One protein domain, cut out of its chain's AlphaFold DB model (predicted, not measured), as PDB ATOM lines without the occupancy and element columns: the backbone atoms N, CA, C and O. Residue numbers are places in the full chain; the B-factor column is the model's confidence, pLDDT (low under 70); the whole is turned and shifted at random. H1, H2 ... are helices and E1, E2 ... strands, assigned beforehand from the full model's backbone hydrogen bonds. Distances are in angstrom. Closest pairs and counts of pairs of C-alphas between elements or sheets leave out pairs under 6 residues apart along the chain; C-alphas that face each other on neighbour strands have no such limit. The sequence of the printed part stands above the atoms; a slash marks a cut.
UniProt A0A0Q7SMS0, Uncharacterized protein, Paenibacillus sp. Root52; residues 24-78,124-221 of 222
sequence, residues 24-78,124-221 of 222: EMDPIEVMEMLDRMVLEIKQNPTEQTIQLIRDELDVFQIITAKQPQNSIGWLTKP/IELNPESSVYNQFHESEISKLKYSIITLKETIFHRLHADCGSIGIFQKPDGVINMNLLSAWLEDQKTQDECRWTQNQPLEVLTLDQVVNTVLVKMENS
ATOM      1  N   GLU A  24      44.679 -22.962  14.547       92.69
ATOM      2  CA  GLU A  24      45.560 -22.243  15.455       92.69
ATOM      3  C   GLU A  24      46.598 -21.450  14.652       92.69
ATOM      4  O   GLU A  24      47.138 -21.945  13.661       92.69
ATOM      5  N   MET A  25      46.878 -20.224  15.087       93.94
ATOM      6  CA  MET A  25      47.948 -19.426  14.503       93.94
ATOM      7  C   MET A  25      49.322 -20.048  14.736       93.94
ATOM      8  O   MET A  25      49.597 -20.592  15.808       93.94
ATOM      9  N   ASP A  26      50.217 -19.872  13.762       91.31
ATOM     10  CA  ASP A  26      51.616 -20.232  13.949       91.31
ATOM     11  C   ASP A  26      52.224 -19.371  15.078       91.31
ATOM     12  O   ASP A  26      52.097 -18.138  15.063       91.31
ATOM     13  N   PRO A  27      52.896 -19.979  16.073       89.62
ATOM     14  CA  PRO A  27      53.515 -19.224  17.151       89.62
ATOM     15  C   PRO A  27      54.524 -18.170  16.691       89.62
ATOM     16  O   PRO A  27      54.652 -17.134  17.340       89.62
ATOM     17  N   ILE A  28      55.233 -18.406  15.587       90.44
ATOM     18  CA  ILE A  28      56.173 -17.449  14.999       90.44
ATOM     19  C   ILE A  28      55.409 -16.235  14.473       90.44
ATOM     20  O   ILE A  28      55.778 -15.110  14.805       90.44
ATOM     21  N   GLU A  29      54.314 -16.446  13.739       93.62
ATOM     22  CA  GLU A  29      53.483 -15.356  13.206       93.62
ATOM     23  C   GLU A  29      52.923 -14.475  14.330       93.62
ATOM     24  O   GLU A  29      52.955 -13.246  14.243       93.62
ATOM     25  N   VAL A  30      52.476 -15.085  15.432       94.06
ATOM     26  CA  VAL A  30      52.026 -14.343  16.620       94.06
ATOM     27  C   VAL A  30      53.162 -13.514  17.216       94.06
ATOM     28  O   VAL A  30      52.968 -12.345  17.549       94.06
ATOM     29  N   MET A  31      54.351 -14.094  17.370       92.38
ATOM     30  CA  MET A  31      55.495 -13.392  17.950       92.38
ATOM     31  C   MET A  31      55.938 -12.211  17.077       92.38
ATOM     32  O   MET A  31      56.191 -11.128  17.607       92.38
ATOM     33  N   GLU A  32      55.967 -12.386  15.753       95.12
ATOM     34  CA  GLU A  32      56.268 -11.323  14.787       95.12
ATOM     35  C   GLU A  32      55.220 -10.203  14.818       95.12
ATOM     36  O   GLU A  32      55.573  -9.020  14.811       95.12
ATOM     37  N   MET A  33      53.936 -10.560  14.918       96.50
ATOM     38  CA  MET A  33      52.842  -9.602  15.075       96.50
ATOM     39  C   MET A  33      53.023  -8.756  16.344       96.50
ATOM     40  O   MET A  33      52.975  -7.525  16.272       96.50
ATOM     41  N   LEU A  34      53.278  -9.388  17.495       95.25
ATOM     42  CA  LEU A  34      53.490  -8.677  18.761       95.25
ATOM     43  C   LEU A  34      54.741  -7.782  18.704       95.25
ATOM     44  O   LEU A  34      54.717  -6.655  19.203       95.25
ATOM     45  N   ASP A  35      55.818  -8.236  18.057       93.75
ATOM     46  CA  ASP A  35      57.035  -7.439  17.868       93.75
ATOM     47  C   ASP A  35      56.811  -6.203  16.998       93.75
ATOM     48  O   ASP A  35      57.283  -5.107  17.336       93.75
ATOM     49  N   ARG A  36      56.042  -6.344  15.914       96.50
ATOM     50  CA  ARG A  36      55.634  -5.214  15.078       96.50
ATOM     51  C   ARG A  36      54.833  -4.195  15.887       96.50
ATOM     52  O   ARG A  36      55.161  -3.012  15.834       96.50
ATOM     53  N   MET A  37      53.854  -4.630  16.682       95.50
ATOM     54  CA  MET A  37      53.047  -3.730  17.518       95.50
ATOM     55  C   MET A  37      53.914  -2.947  18.521       95.50
ATOM     56  O   MET A  37      53.776  -1.731  18.660       95.50
ATOM     57  N   VAL A  38      54.869  -3.609  19.188       92.38
ATOM     58  CA  VAL A  38      55.810  -2.935  20.106       92.38
ATOM     59  C   VAL A  38      56.671  -1.905  19.369       92.38
ATOM     60  O   VAL A  38      56.940  -0.821  19.906       92.38
ATOM     61  N   LEU A  39      57.114  -2.223  18.149       93.19
ATOM     62  CA  LEU A  39      57.900  -1.315  17.318       93.19
ATOM     63  C   LEU A  39      57.084  -0.095  16.874       93.19
ATOM     64  O   LEU A  39      57.584   1.026  16.973       93.19
ATOM     65  N   GLU A  40      55.839  -0.294  16.446       93.19
ATOM     66  CA  GLU A  40      54.924   0.775  16.038       93.19
ATOM     67  C   GLU A  40      54.658   1.752  17.185       93.19
ATOM     68  O   GLU A  40      54.810   2.963  17.003       93.19
ATOM     69  N   ILE A  41      54.391   1.242  18.394       91.19
ATOM     70  CA  ILE A  41      54.234   2.084  19.591       91.19
ATOM     71  C   ILE A  41      55.516   2.875  19.874       91.19
ATOM     72  O   ILE A  41      55.462   4.046  20.246       91.19
ATOM     73  N   LYS A  42      56.690   2.256  19.703       88.44
ATOM     74  CA  LYS A  42      57.980   2.912  19.957       88.44
ATOM     75  C   LYS A  42      58.283   4.019  18.943       88.44
ATOM     76  O   LYS A  42      58.902   5.012  19.319       88.44
ATOM     77  N   GLN A  43      57.913   3.830  17.678       90.44
ATOM     78  CA  GLN A  43      58.208   4.775  16.601       90.44
ATOM     79  C   GLN A  43      57.198   5.924  16.545       90.44
ATOM     80  O   GLN A  43      57.607   7.070  16.385       90.44
ATOM     81  N   ASN A  44      55.905   5.627  16.709       90.69
ATOM     82  CA  ASN A  44      54.813   6.592  16.586       90.69
ATOM     83  C   ASN A  44      53.800   6.421  17.735       90.69
ATOM     84  O   ASN A  44      52.715   5.878  17.517       90.69
ATOM     85  N   PRO A  45      54.120   6.883  18.959       88.06
ATOM     86  CA  PRO A  45      53.255   6.752  20.133       88.06
ATOM     87  C   PRO A  45      52.071   7.733  20.064       88.06
ATOM     88  O   PRO A  45      52.077   8.780  20.706       88.06
ATOM     89  N   THR A  46      51.064   7.419  19.248       91.19
ATOM     90  CA  THR A  46      49.844   8.226  19.090       91.19
ATOM     91  C   THR A  46      48.604   7.432  19.484       91.19
ATOM     92  O   THR A  46      48.599   6.207  19.380       91.19
ATOM     93  N   GLU A  47      47.527   8.122  19.862       89.50
ATOM     94  CA  GLU A  47      46.224   7.494  20.149       89.50
ATOM     95  C   GLU A  47      45.676   6.695  18.958       89.50
ATOM     96  O   GLU A  47      45.081   5.636  19.131       89.50
ATOM     97  N   GLN A  48      45.930   7.151  17.727       93.31
ATOM     98  CA  GLN A  48      45.553   6.396  16.529       93.31
ATOM     99  C   GLN A  48      46.321   5.075  16.434       93.31
ATOM    100  O   GLN A  48      45.724   4.048  16.132       93.31
ATOM    101  N   THR A  49      47.623   5.084  16.736       92.31
ATOM    102  CA  THR A  49      48.445   3.864  16.782       92.31
ATOM    103  C   THR A  49      47.928   2.893  17.844       92.31
ATOM    104  O   THR A  49      47.813   1.702  17.574       92.31
ATOM    105  N   ILE A  50      47.577   3.395  19.035       91.19
ATOM    106  CA  ILE A  50      46.983   2.582  20.109       91.19
ATOM    107  C   ILE A  50      45.702   1.919  19.614       91.19
ATOM    108  O   ILE A  50      45.552   0.708  19.759       91.19
ATOM    109  N   GLN A  51      44.790   2.702  19.034       93.88
ATOM    110  CA  GLN A  51      43.500   2.185  18.596       93.88
ATOM    111  C   GLN A  51      43.661   1.116  17.515       93.88
ATOM    112  O   GLN A  51      43.049   0.062  17.628       93.88
ATOM    113  N   LEU A  52      44.539   1.336  16.530       94.94
ATOM    114  CA  LEU A  52      44.824   0.344  15.488       94.94
ATOM    115  C   LEU A  52      45.346  -0.973  16.074       94.94
ATOM    116  O   LEU A  52      44.914  -2.046  15.660       94.94
ATOM    117  N   ILE A  53      46.237  -0.898  17.063       95.25
ATOM    118  CA  ILE A  53      46.774  -2.085  17.736       95.25
ATOM    119  C   ILE A  53      45.688  -2.804  18.539       95.25
ATOM    120  O   ILE A  53      45.612  -4.028  18.489       95.25
ATOM    121  N   ARG A  54      44.834  -2.071  19.264       94.81
ATOM    122  CA  ARG A  54      43.701  -2.660  19.998       94.81
ATOM    123  C   ARG A  54      42.715  -3.342  19.049       94.81
ATOM    124  O   ARG A  54      42.306  -4.467  19.319       94.81
ATOM    125  N   ASP A  55      42.384  -2.694  17.935       96.56
ATOM    126  CA  ASP A  55      41.487  -3.241  16.914       96.56
ATOM    127  C   ASP A  55      42.057  -4.534  16.318       96.56
ATOM    128  O   ASP A  55      41.332  -5.508  16.126       96.56
ATOM    129  N   GLU A  56      43.367  -4.576  16.069       96.81
ATOM    130  CA  GLU A  56      44.035  -5.774  15.575       96.81
ATOM    131  C   GLU A  56      44.091  -6.891  16.629       96.81
ATOM    132  O   GLU A  56      43.765  -8.036  16.325       96.81
ATOM    133  N   LEU A  57      44.422  -6.576  17.886       96.06
ATOM    134  CA  LEU A  57      44.385  -7.538  18.994       96.06
ATOM    135  C   LEU A  57      42.974  -8.103  19.231       96.06
ATOM    136  O   LEU A  57      42.836  -9.249  19.665       96.06
ATOM    137  N   ASP A  58      41.923  -7.335  18.938       96.62
ATOM    138  CA  ASP A  58      40.539  -7.793  19.059       96.62
ATOM    139  C   ASP A  58      40.168  -8.861  18.015       96.62
ATOM    140  O   ASP A  58      39.238  -9.642  18.227       96.62
ATOM    141  N   VAL A  59      40.898  -8.961  16.899       97.00
ATOM    142  CA  VAL A  59      40.672  -9.993  15.873       97.00
ATOM    143  C   VAL A  59      41.074 -11.388  16.366       97.00
ATOM    144  O   VAL A  59      40.528 -12.385  15.885       97.00
ATOM    145  N   PHE A  60      41.970 -11.472  17.348       97.31
ATOM    146  CA  PHE A  60      42.512 -12.728  17.855       97.31
ATOM    147  C   PHE A  60      41.847 -13.157  19.155       97.31
ATOM    148  O   PHE A  60      41.513 -12.337  20.008       97.31
ATOM    149  N   GLN A  61      41.660 -14.462  19.306       96.38
ATOM    150  CA  GLN A  61      40.877 -15.096  20.353       96.38
ATOM    151  C   GLN A  61      41.653 -16.217  21.035       96.38
ATOM    152  O   GLN A  61      42.423 -16.935  20.404       96.38
ATOM    153  N   ILE A  62      41.373 -16.402  22.319       94.25
ATOM    154  CA  ILE A  62      41.851 -17.518  23.130       94.25
ATOM    155  C   ILE A  62      40.673 -18.199  23.819       94.25
ATOM    156  O   ILE A  62      39.657 -17.564  24.113       94.25
ATOM    157  N   ILE A  63      40.819 -19.489  24.113       93.25
ATOM    158  CA  ILE A  63      39.828 -20.250  24.879       93.25
ATOM    159  C   ILE A  63      40.301 -20.341  26.322       93.25
ATOM    160  O   ILE A  63      41.461 -20.643  26.606       93.25
ATOM    161  N   THR A  64      39.390 -20.097  27.249       90.94
ATOM    162  CA  THR A  64      39.689 -20.030  28.671       90.94
ATOM    163  C   THR A  64      38.692 -20.851  29.473       90.94
ATOM    164  O   THR A  64      37.561 -21.063  29.037       90.94
ATOM    165  N   ALA A  65      39.099 -21.328  30.648       88.00
ATOM    166  CA  ALA A  65      38.180 -21.914  31.616       88.00
ATOM    167  C   ALA A  65      38.433 -21.379  33.022       88.00
ATOM    168  O   ALA A  65      39.579 -21.191  33.443       88.00
ATOM    169  N   LYS A  66      37.353 -21.196  33.782       79.31
ATOM    170  CA  LYS A  66      37.443 -20.796  35.187       79.31
ATOM    171  C   LYS A  66      38.007 -21.927  36.055       79.31
ATOM    172  O   LYS A  66      37.585 -23.078  35.974       79.31
ATOM    173  N   GLN A  67      38.937 -21.597  36.938       72.06
ATOM    174  CA  GLN A  67      39.562 -22.526  37.876       72.06
ATOM    175  C   GLN A  67      38.911 -22.441  39.271       72.06
ATOM    176  O   GLN A  67      38.252 -21.447  39.593       72.06
ATOM    177  N   PRO A  68      39.110 -23.450  40.149       64.31
ATOM    178  CA  PRO A  68      38.475 -23.505  41.473       64.31
ATOM    179  C   PRO A  68      38.814 -22.326  42.402       64.31
ATOM    180  O   PRO A  68      38.123 -22.113  43.393       64.31
ATOM    181  N   GLN A  69      39.864 -21.561  42.090       65.94
ATOM    182  CA  GLN A  69      40.335 -20.401  42.855       65.94
ATOM    183  C   GLN A  69      39.924 -19.057  42.221       65.94
ATOM    184  O   GLN A  69      40.531 -18.035  42.514       65.94
ATOM    185  N   ASN A  70      38.911 -19.046  41.342       66.31
ATOM    186  CA  ASN A  70      38.509 -17.893  40.518       66.31
ATOM    187  C   ASN A  70      39.590 -17.365  39.552       66.31
ATOM    188  O   ASN A  70      39.343 -16.369  38.878       66.31
ATOM    189  N   SER A  71      40.742 -18.023  39.432       73.94
ATOM    190  CA  SER A  71      41.681 -17.780  38.336       73.94
ATOM    191  C   SER A  71      41.084 -18.251  37.010       73.94
ATOM    192  O   SER A  71      40.244 -19.154  36.973       73.94
ATOM    193  N   ILE A  72      41.510 -17.642  35.908       81.69
ATOM    194  CA  ILE A  72      41.101 -18.054  34.564       81.69
ATOM    195  C   ILE A  72      42.301 -18.735  33.909       81.69
ATOM    196  O   ILE A  72      43.391 -18.176  33.888       81.69
ATOM    197  N   GLY A  73      42.131 -19.955  33.410       85.31
ATOM    198  CA  GLY A  73      43.187 -20.696  32.730       85.31
ATOM    199  C   GLY A  73      42.991 -20.676  31.221       85.31
ATOM    200  O   GLY A  73      41.977 -21.173  30.737       85.31
ATOM    201  N   TRP A  74      43.973 -20.168  30.487       88.94
ATOM    202  CA  TRP A  74      44.057 -20.277  29.034       88.94
ATOM    203  C   TRP A  74      44.329 -21.734  28.644       88.94
ATOM    204  O   TRP A  74      45.247 -22.390  29.152       88.94
ATOM    205  N   LEU A  75      43.465 -22.261  27.782       88.62
ATOM    206  CA  LEU A  75      43.548 -23.595  27.212       88.62
ATOM    207  C   LEU A  75      44.337 -23.557  25.906       88.62
ATOM    208  O   LEU A  75      43.923 -22.923  24.943       88.62
ATOM    209  N   THR A  76      45.449 -24.286  25.872       86.94
ATOM    210  CA  THR A  76      46.280 -24.442  24.664       86.94
ATOM    211  C   THR A  76      46.507 -25.905  24.313       86.94
ATOM    212  O   THR A  76      47.384 -26.242  23.534       86.94
ATOM    213  N   LYS A  77      45.774 -26.819  24.952       84.00
ATOM    214  CA  LYS A  77      45.817 -28.246  24.645       84.00
ATOM    215  C   LYS A  77      44.424 -28.846  24.797       84.00
ATOM    216  O   LYS A  77      43.640 -28.336  25.608       84.00
ATOM    217  N   PRO A  78      44.152 -29.954  24.090       80.88
ATOM    218  CA  PRO A  78      42.966 -30.760  24.324       80.88
ATOM    219  C   PRO A  78      42.807 -31.137  25.800       80.88
ATOM    220  O   PRO A  78      43.784 -31.394  26.511       80.88
ATOM    221  N   ILE A 124      48.100 -12.752  33.602       69.88
ATOM    222  CA  ILE A 124      49.435 -13.235  33.229       69.88
ATOM    223  C   ILE A 124      50.478 -12.736  34.245       69.88
ATOM    224  O   ILE A 124      50.505 -11.557  34.615       69.88
ATOM    225  N   GLU A 125      51.285 -13.653  34.779       62.28
ATOM    226  CA  GLU A 125      52.344 -13.321  35.731       62.28
ATOM    227  C   GLU A 125      53.572 -12.772  35.015       62.28
ATOM    228  O   GLU A 125      53.994 -13.279  33.982       62.28
ATOM    229  N   LEU A 126      54.153 -11.730  35.605       55.44
ATOM    230  CA  LEU A 126      55.410 -11.159  35.160       55.44
ATOM    231  C   LEU A 126      56.545 -11.852  35.900       55.44
ATOM    232  O   LEU A 126      56.515 -11.923  37.128       55.44
ATOM    233  N   ASN A 127      57.585 -12.241  35.170       51.72
ATOM    234  CA  ASN A 127      58.939 -12.260  35.713       51.72
ATOM    235  C   ASN A 127      59.632 -10.995  35.207       51.72
ATOM    236  O   ASN A 127      60.352 -11.059  34.213       51.72
ATOM    237  N   PRO A 128      59.389  -9.821  35.816       47.50
ATOM    238  CA  PRO A 128      60.049  -8.624  35.349       47.50
ATOM    239  C   PRO A 128      61.535  -8.763  35.678       47.50
ATOM    240  O   PRO A 128      61.929  -8.770  36.847       47.50
ATOM    241  N   GLU A 129      62.384  -8.811  34.654       46.94
ATOM    242  CA  GLU A 129      63.731  -8.295  34.840       46.94
ATOM    243  C   GLU A 129      63.574  -6.834  35.292       46.94
ATOM    244  O   GLU A 129      62.914  -6.012  34.650       46.94
ATOM    245  N   SER A 130      64.110  -6.535  36.473       45.25
ATOM    246  CA  SER A 130      63.858  -5.330  37.277       45.25
ATOM    247  C   SER A 130      64.132  -3.987  36.579       45.25
ATOM    248  O   SER A 130      63.816  -2.931  37.124       45.25
ATOM    249  N   SER A 131      64.690  -3.995  35.370       46.47
ATOM    250  CA  SER A 131      64.976  -2.811  34.560       46.47
ATOM    251  C   SER A 131      63.750  -2.250  33.826       46.47
ATOM    252  O   SER A 131      63.686  -1.038  33.626       46.47
ATOM    253  N   VAL A 132      62.754  -3.078  33.475       50.09
ATOM    254  CA  VAL A 132      61.557  -2.631  32.725       50.09
ATOM    255  C   VAL A 132      60.509  -2.007  33.657       50.09
ATOM    256  O   VAL A 132      59.825  -1.057  33.284       50.09
ATOM    257  N   TYR A 133      60.433  -2.481  34.906       48.41
ATOM    258  CA  TYR A 133      59.475  -2.001  35.912       48.41
ATOM    259  C   TYR A 133      59.758  -0.557  36.370       48.41
ATOM    260  O   TYR A 133      58.849   0.188  36.719       48.41
ATOM    261  N   ASN A 134      61.018  -0.113  36.306       47.31
ATOM    262  CA  ASN A 134      61.419   1.231  36.735       47.31
ATOM    263  C   ASN A 134      61.084   2.345  35.718       47.31
ATOM    264  O   ASN A 134      61.387   3.508  35.977       47.31
ATOM    265  N   GLN A 135      60.471   2.018  34.573       49.31
ATOM    266  CA  GLN A 135      60.044   2.982  33.544       49.31
ATOM    267  C   GLN A 135      58.530   3.254  33.553       49.31
ATOM    268  O   GLN A 135      57.980   3.697  32.543       49.31
ATOM    269  N   PHE A 136      57.842   3.003  34.674       52.81
ATOM    270  CA  PHE A 136      56.437   3.377  34.839       52.81
ATOM    271  C   PHE A 136      56.263   4.898  34.706       52.81
ATOM    272  O   PHE A 136      56.465   5.665  35.643       52.81
ATOM    273  N   HIS A 137      55.867   5.330  33.511       52.62
ATOM    274  CA  HIS A 137      55.223   6.614  33.282       52.62
ATOM    275  C   HIS A 137      53.733   6.369  33.034       52.62
ATOM    276  O   HIS A 137      53.366   5.472  32.277       52.62
ATOM    277  N   GLU A 138      52.892   7.186  33.670       62.81
ATOM    278  CA  GLU A 138      51.434   7.052  33.834       62.81
ATOM    279  C   GLU A 138      50.602   7.007  32.531       62.81
ATOM    280  O   GLU A 138      49.386   6.827  32.588       62.81
ATOM    281  N   SER A 139      51.215   7.146  31.352       73.50
ATOM    282  CA  SER A 139      50.500   7.199  30.070       73.50
ATOM    283  C   SER A 139      49.975   5.833  29.612       73.50
ATOM    284  O   SER A 139      50.693   4.831  29.678       73.50
ATOM    285  N   GLU A 140      48.772   5.820  29.034       73.62
ATOM    286  CA  GLU A 140      48.125   4.642  28.435       73.62
ATOM    287  C   GLU A 140      49.003   3.930  27.386       73.62
ATOM    288  O   GLU A 140      49.042   2.702  27.322       73.62
ATOM    289  N   ILE A 141      49.800   4.690  26.634       80.06
ATOM    290  CA  ILE A 141      50.751   4.173  25.639       80.06
ATOM    291  C   ILE A 141      51.790   3.233  26.274       80.06
ATOM    292  O   ILE A 141      52.041   2.133  25.775       80.06
ATOM    293  N   SER A 142      52.399   3.657  27.386       76.88
ATOM    294  CA  SER A 142      53.408   2.871  28.113       76.88
ATOM    295  C   SER A 142      52.811   1.588  28.686       76.88
ATOM    296  O   SER A 142      53.441   0.532  28.626       76.88
ATOM    297  N   LYS A 143      51.575   1.685  29.183       80.44
ATOM    298  CA  LYS A 143      50.773   0.571  29.691       80.44
ATOM    299  C   LYS A 143      50.535  -0.485  28.604       80.44
ATOM    300  O   LYS A 143      50.953  -1.629  28.772       80.44
ATOM    301  N   LEU A 144      49.945  -0.101  27.468       86.88
ATOM    302  CA  LEU A 144      49.657  -1.027  26.364       86.88
ATOM    303  C   LEU A 144      50.925  -1.730  25.864       86.88
ATOM    304  O   LEU A 144      50.958  -2.955  25.752       86.88
ATOM    305  N   LYS A 145      51.993  -0.962  25.618       87.12
ATOM    306  CA  LYS A 145      53.281  -1.504  25.168       87.12
ATOM    307  C   LYS A 145      53.789  -2.601  26.101       87.12
ATOM    308  O   LYS A 145      54.233  -3.647  25.637       87.12
ATOM    309  N   TYR A 146      53.743  -2.356  27.407       82.38
ATOM    310  CA  TYR A 146      54.224  -3.316  28.388       82.38
ATOM    311  C   TYR A 146      53.362  -4.581  28.417       82.38
ATOM    312  O   TYR A 146      53.898  -5.687  28.457       82.38
ATOM    313  N   SER A 147      52.036  -4.451  28.355       85.25
ATOM    314  CA  SER A 147      51.148  -5.616  28.318       85.25
ATOM    315  C   SER A 147      51.376  -6.490  27.080       85.25
ATOM    316  O   SER A 147      51.334  -7.715  27.182       85.25
ATOM    317  N   ILE A 148      51.692  -5.892  25.928       89.94
ATOM    318  CA  ILE A 148      52.065  -6.641  24.716       89.94
ATOM    319  C   ILE A 148      53.397  -7.377  24.920       89.94
ATOM    320  O   ILE A 148      53.499  -8.558  24.593       89.94
ATOM    321  N   ILE A 149      54.400  -6.721  25.518       87.25
ATOM    322  CA  ILE A 149      55.681  -7.359  25.872       87.25
ATOM    323  C   ILE A 149      55.453  -8.537  26.827       87.25
ATOM    324  O   ILE A 149      55.994  -9.616  26.621       87.25
ATOM    325  N   THR A 150      54.588  -8.357  27.823       84.06
ATOM    326  CA  THR A 150      54.225  -9.385  28.806       84.06
ATOM    327  C   THR A 150      53.612 -10.612  28.142       84.06
ATOM    328  O   THR A 150      53.996 -11.750  28.421       84.06
ATOM    329  N   LEU A 151      52.645 -10.381  27.251       88.06
ATOM    330  CA  LEU A 151      52.001 -11.438  26.483       88.06
ATOM    331  C   LEU A 151      53.040 -12.195  25.644       88.06
ATOM    332  O   LEU A 151      53.094 -13.423  25.697       88.06
ATOM    333  N   LYS A 152      53.910 -11.457  24.946       88.81
ATOM    334  CA  LYS A 152      55.001 -12.013  24.142       88.81
ATOM    335  C   LYS A 152      55.944 -12.887  24.979       88.81
ATOM    336  O   LYS A 152      56.220 -14.022  24.604       88.81
ATOM    337  N   GLU A 153      56.434 -12.387  26.112       85.62
ATOM    338  CA  GLU A 153      57.342 -13.126  27.002       85.62
ATOM    339  C   GLU A 153      56.689 -14.398  27.553       85.62
ATOM    340  O   GLU A 153      57.324 -15.449  27.633       85.62
ATOM    341  N   THR A 154      55.396 -14.336  27.863       84.06
ATOM    342  CA  THR A 154      54.627 -15.487  28.353       84.06
ATOM    343  C   THR A 154      54.509 -16.579  27.299       84.06
ATOM    344  O   THR A 154      54.745 -17.754  27.592       84.06
ATOM    345  N   ILE A 155      54.194 -16.196  26.060       86.44
ATOM    346  CA  ILE A 155      54.147 -17.120  24.923       86.44
ATOM    347  C   ILE A 155      55.539 -17.716  24.679       86.44
ATOM    348  O   ILE A 155      55.678 -18.932  24.553       86.44
ATOM    349  N   PHE A 156      56.586 -16.892  24.701       85.31
ATOM    350  CA  PHE A 156      57.966 -17.334  24.506       85.31
ATOM    351  C   PHE A 156      58.427 -18.349  25.559       85.31
ATOM    352  O   PHE A 156      58.917 -19.426  25.216       85.31
ATOM    353  N   HIS A 157      58.226 -18.050  26.846       81.31
ATOM    354  CA  HIS A 157      58.535 -18.980  27.933       81.31
ATOM    355  C   HIS A 157      57.780 -20.300  27.783       81.31
ATOM    356  O   HIS A 157      58.308 -21.361  28.124       81.31
ATOM    357  N   ARG A 158      56.557 -20.251  27.245       77.12
ATOM    358  CA  ARG A 158      55.755 -21.444  27.011       77.12
ATOM    359  C   ARG A 158      56.291 -22.298  25.867       77.12
ATOM    360  O   ARG A 158      56.395 -23.513  26.041       77.12
ATOM    361  N   LEU A 159      56.660 -21.682  24.747       81.25
ATOM    362  CA  LEU A 159      57.286 -22.374  23.619       81.25
ATOM    363  C   LEU A 159      58.594 -23.055  24.046       81.25
ATOM    364  O   LEU A 159      58.832 -24.204  23.688       81.25
ATOM    365  N   HIS A 160      59.383 -22.398  24.902       78.94
ATOM    366  CA  HIS A 160      60.600 -22.970  25.488       78.94
ATOM    367  C   HIS A 160      60.365 -24.158  26.430       78.94
ATOM    368  O   HIS A 160      61.288 -24.933  26.672       78.94
ATOM    369  N   ALA A 161      59.151 -24.316  26.961       76.25
ATOM    370  CA  ALA A 161      58.756 -25.447  27.796       76.25
ATOM    371  C   ALA A 161      58.161 -26.615  26.973       76.25
ATOM    372  O   ALA A 161      57.308 -27.349  27.481       76.25
ATOM    373  N   ASP A 162      58.562 -26.760  25.703       66.38
ATOM    374  CA  ASP A 162      58.114 -27.789  24.745       66.38
ATOM    375  C   ASP A 162      56.590 -27.861  24.565       66.38
ATOM    376  O   ASP A 162      55.979 -28.924  24.401       66.38
ATOM    377  N   CYS A 163      55.929 -26.707  24.602       69.38
ATOM    378  CA  CYS A 163      54.512 -26.615  24.291       69.38
ATOM    379  C   CYS A 163      54.333 -26.002  22.910       69.38
ATOM    380  O   CYS A 163      54.302 -24.789  22.776       69.38
ATOM    381  N   GLY A 164      54.207 -26.867  21.901       70.75
ATOM    382  CA  GLY A 164      54.062 -26.463  20.497       70.75
ATOM    383  C   GLY A 164      52.733 -25.790  20.138       70.75
ATOM    384  O   GLY A 164      52.604 -25.324  19.018       70.75
ATOM    385  N   SER A 165      51.776 -25.726  21.069       83.19
ATOM    386  CA  SER A 165      50.510 -25.007  20.898       83.19
ATOM    387  C   SER A 165      50.405 -23.869  21.914       83.19
ATOM    388  O   SER A 165      50.630 -24.050  23.124       83.19
ATOM    389  N   ILE A 166      50.062 -22.703  21.384       87.00
ATOM    390  CA  ILE A 166      49.816 -21.429  22.046       87.00
ATOM    391  C   ILE A 166      48.323 -21.121  22.181       87.00
ATOM    392  O   ILE A 166      47.978 -20.258  22.972       87.00
ATOM    393  N   GLY A 167      47.434 -21.824  21.473       90.12
ATOM    394  CA  GLY A 167      45.978 -21.688  21.565       90.12
ATOM    395  C   GLY A 167      45.458 -20.282  21.251       90.12
ATOM    396  O   GLY A 167      44.596 -19.789  21.986       90.12
ATOM    397  N   ILE A 168      46.007 -19.641  20.211       94.12
ATOM    398  CA  ILE A 168      45.528 -18.365  19.653       94.12
ATOM    399  C   ILE A 168      44.876 -18.629  18.301       94.12
ATOM    400  O   ILE A 168      45.443 -19.311  17.453       94.12
ATOM    401  N   PHE A 169      43.703 -18.044  18.098       96.12
ATOM    402  CA  PHE A 169      42.877 -18.243  16.914       96.12
ATOM    403  C   PHE A 169      42.459 -16.903  16.330       96.12
ATOM    404  O   PHE A 169      42.207 -15.953  17.070       96.12
ATOM    405  N   GLN A 170      42.303 -16.826  15.016       96.69
ATOM    406  CA  GLN A 170      41.631 -15.688  14.403       96.69
ATOM    407  C   GLN A 170      40.109 -15.818  14.586       96.69
ATOM    408  O   GLN A 170      39.571 -16.921  14.629       96.69
ATOM    409  N   LYS A 171      39.372 -14.708  14.696       96.31
ATOM    410  CA  LYS A 171      37.902 -14.744  14.618       96.31
ATOM    411  C   LYS A 171      37.460 -15.331  13.261       96.31
ATOM    412  O   LYS A 171      37.930 -14.841  12.235       96.31
ATOM    413  N   PRO A 172      36.501 -16.281  13.217       95.69
ATOM    414  CA  PRO A 172      35.707 -16.823  14.326       95.69
ATOM    415  C   PRO A 172      36.199 -18.180  14.880       95.69
ATOM    416  O   PRO A 172      35.468 -18.810  15.647       95.69
ATOM    417  N   ASP A 173      37.386 -18.660  14.501       96.31
ATOM    418  CA  ASP A 173      37.882 -20.009  14.814       96.31
ATOM    419  C   ASP A 173      37.954 -20.297  16.320       96.31
ATOM    420  O   ASP A 173      37.668 -21.416  16.751       96.31
ATOM    421  N   GLY A 174      38.238 -19.289  17.154       93.50
ATOM    422  CA  GLY A 174      38.219 -19.444  18.612       93.50
ATOM    423  C   GLY A 174      36.842 -19.857  19.149       93.50
ATOM    424  O   GLY A 174      36.732 -20.731  20.009       93.50
ATOM    425  N   VAL A 175      35.767 -19.289  18.592       94.44
ATOM    426  CA  VAL A 175      34.380 -19.640  18.946       94.44
ATOM    427  C   VAL A 175      34.011 -21.029  18.427       94.44
ATOM    428  O   VAL A 175      33.338 -21.785  19.128       94.44
ATOM    429  N   ILE A 176      34.463 -21.386  17.222       95.62
ATOM    430  CA  ILE A 176      34.228 -22.714  16.638       95.62
ATOM    431  C   ILE A 176      34.860 -23.793  17.527       95.62
ATOM    432  O   ILE A 176      34.162 -24.707  17.968       95.62
ATOM    433  N   ASN A 177      36.140 -23.642  17.869       94.19
ATOM    434  CA  ASN A 177      36.858 -24.569  18.742       94.19
ATOM    435  C   ASN A 177      36.236 -24.642  20.152       94.19
ATOM    436  O   ASN A 177      36.074 -25.733  20.703       94.19
ATOM    437  N   MET A 178      35.798 -23.513  20.723       93.44
ATOM    438  CA  MET A 178      35.079 -23.494  22.006       93.44
ATOM    439  C   MET A 178      33.755 -24.275  21.937       93.44
ATOM    440  O   MET A 178      33.426 -25.009  22.874       93.44
ATOM    441  N   ASN A 179      32.998 -24.156  20.845       93.00
ATOM    442  CA  ASN A 179      31.746 -24.893  20.658       93.00
ATOM    443  C   ASN A 179      31.988 -26.404  20.533       93.00
ATOM    444  O   ASN A 179      31.273 -27.183  21.162       93.00
ATOM    445  N   LEU A 180      33.013 -26.819  19.779       93.25
ATOM    446  CA  LEU A 180      33.414 -28.227  19.670       93.25
ATOM    447  C   LEU A 180      33.810 -28.801  21.036       93.25
ATOM    448  O   LEU A 180      33.370 -29.890  21.412       93.25
ATOM    449  N   LEU A 181      34.585 -28.041  21.813       90.81
ATOM    450  CA  LEU A 181      34.978 -28.427  23.165       90.81
ATOM    451  C   LEU A 181      33.771 -28.514  24.111       90.81
ATOM    452  O   LEU A 181      33.675 -29.445  24.913       90.81
ATOM    453  N   SER A 182      32.831 -27.575  24.000       89.69
ATOM    454  CA  SER A 182      31.604 -27.553  24.805       89.69
ATOM    455  C   SER A 182      30.712 -28.759  24.509       89.69
ATOM    456  O   SER A 182      30.276 -29.428  25.444       89.69
ATOM    457  N   ALA A 183      30.510 -29.092  23.230       89.88
ATOM    458  CA  ALA A 183      29.764 -30.282  22.820       89.88
ATOM    459  C   ALA A 183      30.415 -31.566  23.360       89.88
ATOM    460  O   ALA A 183      29.742 -32.415  23.943       89.88
ATOM    461  N   TRP A 184      31.745 -31.671  23.271       90.25
ATOM    462  CA  TRP A 184      32.476 -32.806  23.836       90.25
ATOM    463  C   TRP A 184      32.297 -32.929  25.361       90.25
ATOM    464  O   TRP A 184      32.114 -34.036  25.874       90.25
ATOM    465  N   LEU A 185      32.313 -31.812  26.101       86.50
ATOM    466  CA  LEU A 185      32.060 -31.799  27.549       86.50
ATOM    467  C   LEU A 185      30.631 -32.236  27.899       86.50
ATOM    468  O   LEU A 185      30.424 -32.923  28.906       86.50
ATOM    469  N   GLU A 186      29.643 -31.844  27.093       84.69
ATOM    470  CA  GLU A 186      28.254 -32.286  27.248       84.69
ATOM    471  C   GLU A 186      28.120 -33.797  27.033       84.69
ATOM    472  O   GLU A 186      27.510 -34.477  27.866       84.69
ATOM    473  N   ASP A 187      28.779 -34.343  26.009       84.06
ATOM    474  CA  ASP A 187      28.822 -35.786  25.764       84.06
ATOM    475  C   ASP A 187      29.407 -36.542  26.966       84.06
ATOM    476  O   ASP A 187      28.818 -37.526  27.423       84.06
ATOM    477  N   GLN A 188      30.504 -36.059  27.567       79.56
ATOM    478  CA  GLN A 188      31.086 -36.709  28.754       79.56
ATOM    479  C   GLN A 188      30.173 -36.615  29.992       79.56
ATOM    480  O   GLN A 188      30.112 -37.545  30.803       79.56
ATOM    481  N   LYS A 189      29.420 -35.518  30.149       72.50
ATOM    482  CA  LYS A 189      28.478 -35.334  31.267       72.50
ATOM    483  C   LYS A 189      27.373 -36.390  31.261       72.50
ATOM    484  O   LYS A 189      27.004 -36.880  32.332       72.50
ATOM    485  N   THR A 190      26.864 -36.751  30.082       61.34
ATOM    486  CA  THR A 190      25.798 -37.758  29.947       61.34
ATOM    487  C   THR A 190      26.242 -39.170  30.343       61.34
ATOM    488  O   THR A 190      25.410 -39.967  30.774       61.34
ATOM    489  N   GLN A 191      27.541 -39.481  30.266       62.16
ATOM    490  CA  GLN A 191      28.056 -40.834  30.508       62.16
ATOM    491  C   GLN A 191      28.309 -41.168  31.986       62.16
ATOM    492  O   GLN A 191      28.278 -42.345  32.357       62.16
ATOM    493  N   ASP A 192      28.573 -40.169  32.835       58.94
ATOM    494  CA  ASP A 192      29.079 -40.402  34.199       58.94
ATOM    495  C   ASP A 192      28.634 -39.365  35.247       58.94
ATOM    496  O   ASP A 192      29.232 -39.279  36.321       58.94
ATOM    497  N   GLU A 193      27.616 -38.546  34.948       59.69
ATOM    498  CA  GLU A 193      27.183 -37.415  35.792       59.69
ATOM    499  C   GLU A 193      28.338 -36.455  36.153       59.69
ATOM    500  O   GLU A 193      28.297 -35.749  37.166       59.69
ATOM    501  N   CYS A 194      29.397 -36.421  35.333       58.12
ATOM    502  CA  CYS A 194      30.584 -35.614  35.577       58.12
ATOM    503  C   CYS A 194      30.205 -34.123  35.561       58.12
ATOM    504  O   CYS A 194      29.818 -33.564  34.535       58.12
ATOM    505  N   ARG A 195      30.277 -33.462  36.725       57.22
ATOM    506  CA  ARG A 195      29.786 -32.086  36.929       57.22
ATOM    507  C   ARG A 195      30.813 -31.001  36.587       57.22
ATOM    508  O   ARG A 195      30.875 -29.998  37.292       57.22
ATOM    509  N   TRP A 196      31.598 -31.163  35.521       59.62
ATOM    510  CA  TRP A 196      32.529 -30.111  35.075       59.62
ATOM    511  C   TRP A 196      31.810 -28.770  34.847       59.62
ATOM    512  O   TRP A 196      32.216 -27.718  35.334       59.62
ATOM    513  N   THR A 197      30.650 -28.839  34.193       53.72
ATOM    514  CA  THR A 197      29.918 -27.673  33.672       53.72
ATOM    515  C   THR A 197      29.356 -26.708  34.716       53.72
ATOM    516  O   THR A 197      29.034 -25.583  34.356       53.72
ATOM    517  N   GLN A 198      29.217 -27.086  35.992       52.25
ATOM    518  CA  GLN A 198      28.560 -26.195  36.964       52.25
ATOM    519  C   GLN A 198      29.500 -25.184  37.627       52.25
ATOM    520  O   GLN A 198      29.022 -24.147  38.077       52.25
ATOM    521  N   ASN A 199      30.813 -25.441  37.659       60.62
ATOM    522  CA  ASN A 199      31.756 -24.596  38.406       60.62
ATOM    523  C   ASN A 199      32.895 -24.011  37.552       60.62
ATOM    524  O   ASN A 199      33.662 -23.197  38.066       60.62
ATOM    525  N   GLN A 200      33.020 -24.418  36.282       72.44
ATOM    526  CA  GLN A 200      34.146 -24.067  35.404       72.44
ATOM    527  C   GLN A 200      33.670 -23.769  33.967       72.44
ATOM    528  O   GLN A 200      33.895 -24.587  33.073       72.44
ATOM    529  N   PRO A 201      32.951 -22.650  33.731       79.81
ATOM    530  CA  PRO A 201      32.520 -22.278  32.384       79.81
ATOM    531  C   PRO A 201      33.718 -22.059  31.451       79.81
ATOM    532  O   PRO A 201      34.773 -21.585  31.886       79.81
ATOM    533  N   LEU A 202      33.522 -22.429  30.183       88.12
ATOM    534  CA  LEU A 202      34.406 -22.070  29.080       88.12
ATOM    535  C   LEU A 202      34.015 -20.695  28.551       88.12
ATOM    536  O   LEU A 202      32.829 -20.409  28.388       88.12
ATOM    537  N   GLU A 203      35.011 -19.873  28.256       90.94
ATOM    538  CA  GLU A 203      34.828 -18.526  27.723       90.94
ATOM    539  C   GLU A 203      35.873 -18.252  26.640       90.94
ATOM    540  O   GLU A 203      37.012 -18.719  26.730       90.94
ATOM    541  N   VAL A 204      35.493 -17.474  25.628       93.12
ATOM    542  CA  VAL A 204      36.421 -16.947  24.622       93.12
ATOM    543  C   VAL A 204      36.735 -15.503  24.969       93.12
ATOM    544  O   VAL A 204      35.816 -14.694  25.098       93.12
ATOM    545  N   LEU A 205      38.022 -15.185  25.080       93.50
ATOM    546  CA  LEU A 205      38.503 -13.816  25.255       93.50
ATOM    547  C   LEU A 205      39.311 -13.379  24.041       93.50
ATOM    548  O   LEU A 205      39.945 -14.211  23.393       93.50
ATOM    549  N   THR A 206      39.316 -12.083  23.748       95.25
ATOM    550  CA  THR A 206      40.201 -11.512  22.727       95.25
ATOM    551  C   THR A 206      41.573 -11.172  23.301       95.25
ATOM    552  O   THR A 206      41.714 -10.995  24.513       95.25
ATOM    553  N   LEU A 207      42.606 -11.067  22.458       93.31
ATOM    554  CA  LEU A 207      43.931 -10.681  22.955       93.31
ATOM    555  C   LEU A 207      43.937  -9.258  23.532       93.31
ATOM    556  O   LEU A 207      44.666  -9.022  24.491       93.31
ATOM    557  N   ASP A 208      43.091  -8.341  23.046       93.88
ATOM    558  CA  ASP A 208      42.922  -7.019  23.675       93.88
ATOM    559  C   ASP A 208      42.402  -7.159  25.115       93.88
ATOM    560  O   ASP A 208      42.956  -6.568  26.043       93.88
ATOM    561  N   GLN A 209      41.410  -8.025  25.347       91.31
ATOM    562  CA  GLN A 209      40.931  -8.319  26.701       91.31
ATOM    563  C   GLN A 209      42.043  -8.911  27.576       91.31
ATOM    564  O   GLN A 209      42.204  -8.479  28.717       91.31
ATOM    565  N   VAL A 210      42.849  -9.836  27.047       88.62
ATOM    566  CA  VAL A 210      44.001 -10.414  27.763       88.62
ATOM    567  C   VAL A 210      45.003  -9.324  28.151       88.62
ATOM    568  O   VAL A 210      45.370  -9.209  29.322       88.62
ATOM    569  N   VAL A 211      45.393  -8.473  27.206       86.62
ATOM    570  CA  VAL A 211      46.306  -7.340  27.416       86.62
ATOM    571  C   VAL A 211      45.745  -6.368  28.462       86.62
ATOM    572  O   VAL A 211      46.482  -5.929  29.349       86.62
ATOM    573  N   ASN A 212      44.437  -6.096  28.439       83.50
ATOM    574  CA  ASN A 212      43.760  -5.272  29.443       83.50
ATOM    575  C   ASN A 212      43.747  -5.929  30.838       83.50
ATOM    576  O   ASN A 212      43.892  -5.226  31.839       83.50
ATOM    577  N   THR A 213      43.642  -7.262  30.955       76.38
ATOM    578  CA  THR A 213      43.728  -7.926  32.276       76.38
ATOM    579  C   THR A 213      45.103  -7.781  32.931       76.38
ATOM    580  O   THR A 213      45.189  -7.697  34.159       76.38
ATOM    581  N   VAL A 214      46.175  -7.691  32.136       67.94
ATOM    582  CA  VAL A 214      47.525  -7.387  32.638       67.94
ATOM    583  C   VAL A 214      47.572  -5.972  33.220       67.94
ATOM    584  O   VAL A 214      48.102  -5.783  34.315       67.94
ATOM    585  N   LEU A 215      46.937  -5.001  32.555       60.91
ATOM    586  CA  LEU A 215      46.883  -3.605  33.011       60.91
ATOM    587  C   LEU A 215      46.205  -3.461  34.375       60.91
ATOM    588  O   LEU A 215      46.741  -2.808  35.269       60.91
ATOM    589  N   VAL A 216      45.073  -4.140  34.573       57.78
ATOM    590  CA  VAL A 216      44.317  -4.090  35.835       57.78
ATOM    591  C   VAL A 216      45.122  -4.664  37.008       57.78
ATOM    592  O   VAL A 216      45.018  -4.178  38.133       57.78
ATOM    593  N   LYS A 217      45.968  -5.681  36.789       59.75
ATOM    594  CA  LYS A 217      46.835  -6.227  37.852       59.75
ATOM    595  C   LYS A 217      47.909  -5.228  38.286       59.75
ATOM    596  O   LYS A 217      48.220  -5.141  39.473       59.75
ATOM    597  N   MET A 218      48.457  -4.478  37.335       55.66
ATOM    598  CA  MET A 218      49.490  -3.479  37.600       55.66
ATOM    599  C   MET A 218      48.962  -2.310  38.418       55.66
ATOM    600  O   MET A 218      49.616  -1.887  39.364       55.66
ATOM    601  N   GLU A 219      47.756  -1.839  38.104       54.12
ATOM    602  CA  GLU A 219      47.105  -0.743  38.832       54.12
ATOM    603  C   GLU A 219      46.762  -1.111  40.279       54.12
ATOM    604  O   GLU A 219      46.750  -0.243  41.142       54.12
ATOM    605  N   ASN A 220      46.531  -2.396  40.563       53.84
ATOM    606  CA  ASN A 220      46.266  -2.893  41.916       53.84
ATOM    607  C   ASN A 220      47.537  -3.257  42.709       53.84
ATOM    608  O   ASN A 220      47.433  -3.618  43.881       53.84
ATOM    609  N   SER A 221      48.716  -3.224  42.074       50.16
ATOM    610  CA  SER A 221      50.013  -3.552  42.695       50.16
ATOM    611  C   SER A 221      50.908  -2.323  42.922       50.16
ATOM    612  O   SER A 221      52.008  -2.479  43.458       50.16
TER     613      SER A 221
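This is residues 24 to 78 and 124 to 221 of the 222 residues of an uncharacterized protein of Paenibacillus sp. Root52 (UniProt A0A0Q7SMS0). A small, strongly twisted sheet of four short strands sits between two helical ends: on one side a bundle of three helices, H1, H2 and H4, crossed by H6, and on the other the long helix H5, which covers one face of the sheet and runs on past it. H3 is a short turn apart from the bundle. The printed part has 153 residues, with six named helices and four named strands in the order H1 H2 E1 E2 H3 H4 E3 H5 E4 H6, class mixed. The sheet is branched and antiparallel, with E1 paired to E2, E3 and E4. The whole is compact by its radius of gyration of the C-alphas, 17.1 A, but elongated, spanning 56 by 30 by 30 A.

Begin with H1, residues 27 to 43, and H2, residues 47 to 59, a helical hairpin at a shallow tilt of 12 degrees; their closest C-alphas are Met 37 and Ile 53, 6.5 A. Next comes E1, residues 60 to 66, with E2, residues 72 to 75, in a hairpin; see N 65 and O 73 at 2.9 A. H3, residues 130 to 133, touches no helix. H4, residues 140 to 160, touches H1 at a shallow tilt of 24 degrees, opposite ways, closest at the C-alphas of Val 38 and Lys 145, 5.8 A. E3, residues 168 to 170, lies on the same side of E1 as E2; N 61 and O 169 are 2.7 A apart. H5, residues 173 to 192, is on the sheet at a height of 10.0 A, and its closest C-alphas to E1 are Gln 61 and Gly 174, 5.4 A. E4, residues 202 to 206, lies on the other side of E1, with N 62 and O 205 at 2.8 A. H6, residues 207 to 219, is on the opposite face from H5 and touches H4, closest at the C-alphas of Ser 147 and Val 211, 5.2 A. In H1, H4 and H6 every O i to N i+4 pair is within hydrogen-bond range; H2 has 8 of 9, H5 14 of 16, and H3 is too short for one.

Find C-alpha 27 at (53.515, -19.224, 17.151); from there H1 runs 24.5 A. H4 runs 30.4 A, H5 29.5 A, H6 19.0 A and H2 18.8 A. E1 spans 19.8 A. H6 ends at C-alpha 219, (47.105, -0.743, 38.832).

The C-alphas farthest apart are Gln 43 and Asp 192, 56.6 A. Residues 79 to 123 are not printed; C-alphas 78 and 124 are 20.7 A apart. Of the links printed whole, none is long. Mean pLDDT of the printed part is 80.8; low stretches include residues 124 to 138, 190 to 199 and 214 to 221.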